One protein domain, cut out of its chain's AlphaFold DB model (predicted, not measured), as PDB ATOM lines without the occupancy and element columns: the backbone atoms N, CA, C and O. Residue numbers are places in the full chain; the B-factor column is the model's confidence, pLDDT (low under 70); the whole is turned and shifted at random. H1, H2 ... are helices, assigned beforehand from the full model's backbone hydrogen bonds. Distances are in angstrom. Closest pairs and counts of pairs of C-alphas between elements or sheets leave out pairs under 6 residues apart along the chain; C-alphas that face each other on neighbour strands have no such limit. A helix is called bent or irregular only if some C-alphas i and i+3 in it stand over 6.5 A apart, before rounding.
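AT A GLANCE: This is residues 4 to 16 and 34 to 67 of the 67 residues of the protein "7TM_GPCR_Srx domain-containing protein" of Cylicostephanus goldi (UniProt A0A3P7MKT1). A long helix, H2, makes the length of a rod, and a shorter helix, H1, lies side by side with its last part, running back along it the opposite way. Residues 36 to 42, of which 38 to 42 belong to H2, stick out past H1 at the end of the rod away from it. The printed part has 47 residues with two named helices, H1 then H2, and no named strand, and its class is all helix. It is only just extended, close to loose, with a radius of gyration of the C-alphas of 14.4 A and spans of 45 by 15 by 10 A.

HOW THE PARTS SIT: H1, residues 4 to 16, and H2, residues 38 to 66, touch, with 22 pairs of C-alphas within 8 A. The closest C-alphas of the two are those of Ser 15 and Cys 54, 4.6 A apart. H2 touches H1 with residues 54 to 66 alone. Their lines stand at a shallow tilt of 30 degrees, and they run opposite ways. H2 has a kink of 29 degrees near residue 57. In H1 every O i to N i+4 pair is within hydrogen-bond range; in H2, 22 of 25 are.

IN THESE COORDINATES: H1 begins at C-alpha 4, (32.253, 36.989, -20.878), and measures 18.1 A from first to last C-alpha. H2 begins at C-alpha 38, (8.876, 68.922, -8.321), and ends at C-alpha 66, (27.284, 33.468, -16.493), 40.8 A away. H2 is only just irregular: C-alphas 59 and 62 are 6.53 A apart.

THE WHOLE: The two C-alphas farthest apart are those of Ser 34 and Leu 67, at 45.9 A. The link from H1 to H2 runs across the cut: residues 17 to 33 are not printed, and C-alphas 16 and 34 are 28.3 A apart. Residues 36 to 42, of which 38 to 42 belong to H2, stand free. The mean pLDDT of the printed part of this model is 93.4, and no printed residue is under 70.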
ATOM      1  N   ARG A   4      33.662  37.111 -21.288       86.62
ATOM      2  CA  ARG A   4      32.253  36.989 -20.878       86.62
ATOM      3  C   ARG A   4      32.091  36.912 -19.360       86.62
ATOM      4  O   ARG A   4      31.219  37.575 -18.808       86.62
ATOM      5  N   TRP A   5      32.956  36.155 -18.689       89.00
ATOM      6  CA  TRP A   5      32.953  36.034 -17.230       89.00
ATOM      7  C   TRP A   5      33.290  37.363 -16.561       89.00
ATOM      8  O   TRP A   5      32.630  37.761 -15.603       89.00
ATOM      9  N   ILE A   6      34.282  38.083 -17.093       91.81
ATOM     10  CA  ILE A   6      34.661  39.408 -16.586       91.81
ATOM     11  C   ILE A   6      33.488  40.380 -16.745       91.81
ATOM     12  O   ILE A   6      33.116  41.057 -15.786       91.81
ATOM     13  N   ALA A   7      32.858  40.405 -17.924       91.44
ATOM     14  CA  ALA A   7      31.691  41.243 -18.180       91.44
ATOM     15  C   ALA A   7      30.525  40.918 -17.229       91.44
ATOM     16  O   ALA A   7      29.938  41.834 -16.653       91.44
ATOM     17  N   ALA A   8      30.226  39.636 -17.006       91.94
ATOM     18  CA  ALA A   8      29.158  39.207 -16.106       91.94
ATOM     19  C   ALA A   8      29.381  39.687 -14.664       91.94
ATOM     20  O   ALA A   8      28.454  40.220 -14.052       91.94
ATOM     21  N   VAL A   9      30.613  39.573 -14.148       93.75
ATOM     22  CA  VAL A   9      30.983  40.041 -12.801       93.75
ATOM     23  C   VAL A   9      30.890  41.562 -12.696       93.75
ATOM     24  O   VAL A   9      30.318  42.069 -11.734       93.75
ATOM     25  N   VAL A  10      31.407  42.303 -13.679       94.88
ATOM     26  CA  VAL A  10      31.342  43.774 -13.673       94.88
ATOM     27  C   VAL A  10      29.890  44.246 -13.671       94.88
ATOM     28  O   VAL A  10      29.519  45.097 -12.863       94.88
ATOM     29  N   ILE A  11      29.052  43.663 -14.527       94.62
ATOM     30  CA  ILE A  11      27.632  44.010 -14.619       94.62
ATOM     31  C   ILE A  11      26.899  43.638 -13.329       94.62
ATOM     32  O   ILE A  11      26.087  44.431 -12.852       94.62
ATOM     33  N   PHE A  12      27.213  42.487 -12.728       94.31
ATOM     34  CA  PHE A  12      26.656  42.072 -11.443       94.31
ATOM     35  C   PHE A  12      26.966  43.090 -10.340       94.31
ATOM     36  O   PHE A  12      26.057  43.580  -9.672       94.31
ATOM     37  N   VAL A  13      28.241  43.459 -10.180       96.56
ATOM     38  CA  VAL A  13      28.687  44.397  -9.137       96.56
ATOM     39  C   VAL A  13      28.093  45.789  -9.358       96.56
ATOM     40  O   VAL A  13      27.565  46.381  -8.418       96.56
ATOM     41  N   MET A  14      28.117  46.295 -10.595       96.25
ATOM     42  CA  MET A  14      27.548  47.603 -10.938       96.25
ATOM     43  C   MET A  14      26.041  47.648 -10.681       96.25
ATOM     44  O   MET A  14      25.551  48.604 -10.085       96.25
ATOM     45  N   SER A  15      25.312  46.595 -11.060       95.88
ATOM     46  CA  SER A  15      23.860  46.520 -10.859       95.88
ATOM     47  C   SER A  15      23.495  46.361  -9.385       95.88
ATOM     48  O   SER A  15      22.526  46.957  -8.927       95.88
ATOM     49  N   LEU A  16      24.282  45.613  -8.608       95.69
ATOM     50  CA  LEU A  16      24.068  45.470  -7.168       95.69
ATOM     51  C   LEU A  16      24.271  46.804  -6.438       95.69
ATOM     52  O   LEU A  16      23.425  47.211  -5.640       95.69
ATOM     53  N   SER A  34      12.329  69.001   2.608       92.38
ATOM     54  CA  SER A  34      12.905  69.959   1.642       92.38
ATOM     55  C   SER A  34      12.815  69.475   0.180       92.38
ATOM     56  O   SER A  34      12.721  70.279  -0.747       92.38
ATOM     57  N   LEU A  35      12.760  68.154  -0.040       90.00
ATOM     58  CA  LEU A  35      12.621  67.538  -1.362       90.00
ATOM     59  C   LEU A  35      11.160  67.266  -1.765       90.00
ATOM     60  O   LEU A  35      10.922  66.733  -2.846       90.00
ATOM     61  N   LYS A  36      10.149  67.698  -0.999       91.44
ATOM     62  CA  LYS A  36       8.722  67.556  -1.371       91.44
ATOM     63  C   LYS A  36       8.265  68.552  -2.452       91.44
ATOM     64  O   LYS A  36       7.142  69.043  -2.427       91.44
ATOM     65  N   ASN A  37       9.138  68.814  -3.416       93.31
ATOM     66  CA  ASN A  37       8.946  69.704  -4.552       93.31
ATOM     67  C   ASN A  37       9.054  68.910  -5.865       93.31
ATOM     68  O   ASN A  37       9.394  67.724  -5.865       93.31
ATOM     69  N   ALA A  38       8.798  69.562  -7.003       95.38
ATOM     70  CA  ALA A  38       8.876  68.922  -8.321       95.38
ATOM     71  C   ALA A  38      10.234  68.236  -8.573       95.38
ATOM     72  O   ALA A  38      10.267  67.110  -9.061       95.38
ATOM     73  N   PHE A  39      11.336  68.868  -8.154       93.50
ATOM     74  CA  PHE A  39      12.679  68.300  -8.282       93.50
ATOM     75  C   PHE A  39      12.864  67.003  -7.484       93.50
ATOM     76  O   PHE A  39      13.369  66.021  -8.019       93.50
ATOM     77  N   GLY A  40      12.423  66.950  -6.224       93.81
ATOM     78  CA  GLY A  40      12.571  65.726  -5.437       93.81
ATOM     79  C   GLY A  40      11.665  64.601  -5.930       93.81
ATOM     80  O   GLY A  40      12.093  63.452  -5.957       93.81
ATOM     81  N   ARG A  41      10.469  64.918  -6.448       94.00
ATOM     82  CA  ARG A  41       9.625  63.930  -7.143       94.00
ATOM     83  C   ARG A  41      10.297  63.378  -8.403       94.00
ATOM     84  O   ARG A  41      10.225  62.174  -8.636       94.00
ATOM     85  N   LEU A  42      10.958  64.233  -9.185       96.75
ATOM     86  CA  LEU A  42      11.746  63.812 -10.346       96.75
ATOM     87  C   LEU A  42      12.893  62.885  -9.916       96.75
ATOM     88  O   LEU A  42      13.068  61.821 -10.498       96.75
ATOM     89  N   CYS A  43      13.612  63.252  -8.854       95.56
ATOM     90  CA  CYS A  43      14.722  62.474  -8.312       95.56
ATOM     91  C   CYS A  43      14.270  61.084  -7.828       95.56
ATOM     92  O   CYS A  43      14.890  60.083  -8.174       95.56
ATOM     93  N   VAL A  44      13.138  61.001  -7.116       96.56
ATOM     94  CA  VAL A  44      12.528  59.721  -6.712       96.56
ATOM     95  C   VAL A  44      12.132  58.888  -7.930       96.56
ATOM     96  O   VAL A  44      12.409  57.694  -7.952       96.56
ATOM     97  N   SER A  45      11.509  59.492  -8.947       96.50
ATOM     98  CA  SER A  45      11.110  58.771 -10.163       96.50
ATOM     99  C   SER A  45      12.314  58.222 -10.926       96.50
ATOM    100  O   SER A  45      12.268  57.092 -11.405       96.50
ATOM    101  N   GLN A  46      13.387  59.008 -11.034       97.06
ATOM    102  CA  GLN A  46      14.615  58.586 -11.695       97.06
ATOM    103  C   GLN A  46      15.281  57.445 -10.923       97.06
ATOM    104  O   GLN A  46      15.596  56.413 -11.508       97.06
ATOM    105  N   ALA A  47      15.420  57.595  -9.604       97.12
ATOM    106  CA  ALA A  47      15.994  56.564  -8.748       97.12
ATOM    107  C   ALA A  47      15.167  55.269  -8.789       97.12
ATOM    108  O   ALA A  47      15.728  54.187  -8.906       97.12
ATOM    109  N   ALA A  48      13.833  55.357  -8.779       95.81
ATOM    110  CA  ALA A  48      12.964  54.190  -8.916       95.81
ATOM    111  C   ALA A  48      13.144  53.480 -10.270       95.81
ATOM    112  O   ALA A  48      13.205  52.250 -10.308       95.81
ATOM    113  N   GLY A  49      13.269  54.235 -11.366       97.25
ATOM    114  CA  GLY A  49      13.561  53.683 -12.693       97.25
ATOM    115  C   GLY A  49      14.893  52.931 -12.728       97.25
ATOM    116  O   GLY A  49      14.942  51.779 -13.158       97.25
ATOM    117  N   GLU A  50      15.948  53.538 -12.184       97.44
ATOM    118  CA  GLU A  50      17.275  52.919 -12.080       97.44
ATOM    119  C   GLU A  50      17.276  51.682 -11.175       97.44
ATOM    120  O   GLU A  50      17.930  50.691 -11.490       97.44
ATOM    121  N   THR A  51      16.509  51.681 -10.079       97.50
ATOM    122  CA  THR A  51      16.325  50.496  -9.226       97.50
ATOM    123  C   THR A  51      15.727  49.333 -10.021       97.50
ATOM    124  O   THR A  51      16.239  48.217  -9.941       97.50
ATOM    125  N   VAL A  52      14.680  49.568 -10.818       97.06
ATOM    126  CA  VAL A  52      14.051  48.526 -11.654       97.06
ATOM    127  C   VAL A  52      15.013  48.029 -12.737       97.06
ATOM    128  O   VAL A  52      15.127  46.820 -12.965       97.06
ATOM    129  N   PHE A  53      15.741  48.947 -13.375       96.31
ATOM    130  CA  PHE A  53      16.754  48.617 -14.374       96.31
ATOM    131  C   PHE A  53      17.872  47.752 -13.774       96.31
ATOM    132  O   PHE A  53      18.154  46.663 -14.277       96.31
ATOM    133  N   CYS A  54      18.430  48.164 -12.633       97.00
ATOM    134  CA  CYS A  54      19.451  47.418 -11.902       97.00
ATOM    135  C   CYS A  54      18.948  46.044 -11.435       97.00
ATOM    136  O   CYS A  54      19.676  45.066 -11.567       97.00
ATOM    137  N   CYS A  55      17.701  45.927 -10.960       95.94
ATOM    138  CA  CYS A  55      17.084  44.630 -10.655       95.94
ATOM    139  C   CYS A  55      17.075  43.705 -11.876       95.94
ATOM    140  O   CYS A  55      17.456  42.540 -11.777       95.94
ATOM    141  N   THR A  56      16.663  44.222 -13.034       95.81
ATOM    142  CA  THR A  56      16.605  43.442 -14.277       95.81
ATOM    143  C   THR A  56      17.998  42.959 -14.677       95.81
ATOM    144  O   THR A  56      18.191  41.785 -14.992       95.81
ATOM    145  N   TYR A  57      19.005  43.826 -14.597       93.81
ATOM    146  CA  TYR A  57      20.373  43.433 -14.928       93.81
ATOM    147  C   TYR A  57      20.978  42.454 -13.920       93.81
ATOM    148  O   TYR A  57      21.690  41.533 -14.319       93.81
ATOM    149  N   LEU A  58      20.665  42.606 -12.634       94.06
ATOM    150  CA  LEU A  58      21.181  41.752 -11.571       94.06
ATOM    151  C   LEU A  58      20.579  40.342 -11.614       94.06
ATOM    152  O   LEU A  58      21.313  39.364 -11.509       94.06
ATOM    153  N   PHE A  59      19.256  40.233 -11.775       93.38
ATOM    154  CA  PHE A  59      18.537  38.959 -11.660       93.38
ATOM    155  C   PHE A  59      18.269  38.253 -12.990       93.38
ATOM    156  O   PHE A  59      18.008  37.055 -12.978       93.38
ATOM    157  N   TYR A  60      18.317  38.960 -14.123       92.50
ATOM    158  CA  TYR A  60      18.052  38.367 -15.437       92.50
ATOM    159  C   TYR A  60      19.290  38.381 -16.335       92.50
ATOM    160  O   TYR A  60      19.753  37.329 -16.766       92.50
ATOM    161  N   TYR A  61      19.869  39.557 -16.589       91.12
ATOM    162  CA  TYR A  61      20.960  39.672 -17.560       91.12
ATOM    163  C   TYR A  61      22.262  39.028 -17.066       91.12
ATOM    164  O   TYR A  61      22.848  38.203 -17.757       91.12
ATOM    165  N   SER A  62      22.716  39.371 -15.861       89.94
ATOM    166  CA  SER A  62      23.960  38.843 -15.299       89.94
ATOM    167  C   SER A  62      24.002  37.303 -15.237       89.94
ATOM    168  O   SER A  62      24.951  36.739 -15.786       89.94
ATOM    169  N   PRO A  63      22.994  36.587 -14.688       87.81
ATOM    170  CA  PRO A  63      22.995  35.123 -14.694       87.81
ATOM    171  C   PRO A  63      22.919  34.521 -16.101       87.81
ATOM    172  O   PRO A  63      23.529  33.483 -16.332       87.81
ATOM    173  N   MET A  64      22.251  35.179 -17.056       91.00
ATOM    174  CA  MET A  64      22.243  34.742 -18.457       91.00
ATOM    175  C   MET A  64      23.641  34.797 -19.093       91.00
ATOM    176  O   MET A  64      23.936  33.995 -19.971       91.00
ATOM    177  N   VAL A  65      24.503  35.729 -18.677       88.44
ATOM    178  CA  VAL A  65      25.880  35.833 -19.194       88.44
ATOM    179  C   VAL A  65      26.834  34.864 -18.485       88.44
ATOM    180  O   VAL A  65      27.830  34.460 -19.084       88.44
ATOM    181  N   PHE A  66      26.538  34.493 -17.234       81.19
ATOM    182  CA  PHE A  66      27.284  33.468 -16.493       81.19
ATOM    183  C   PHE A  66      27.031  32.038 -16.998       81.19
ATOM    184  O   PHE A  66      27.882  31.175 -16.775       81.19
ATOM    185  N   LEU A  67      25.882  31.795 -17.639       79.69
ATOM    186  CA  LEU A  67      25.497  30.517 -18.248       79.69
ATOM    187  C   LEU A  67      26.041  30.378 -19.686       79.69
ATOM    188  O   LEU A  67      26.418  29.242 -20.046       79.69
TER     189      LEU A  67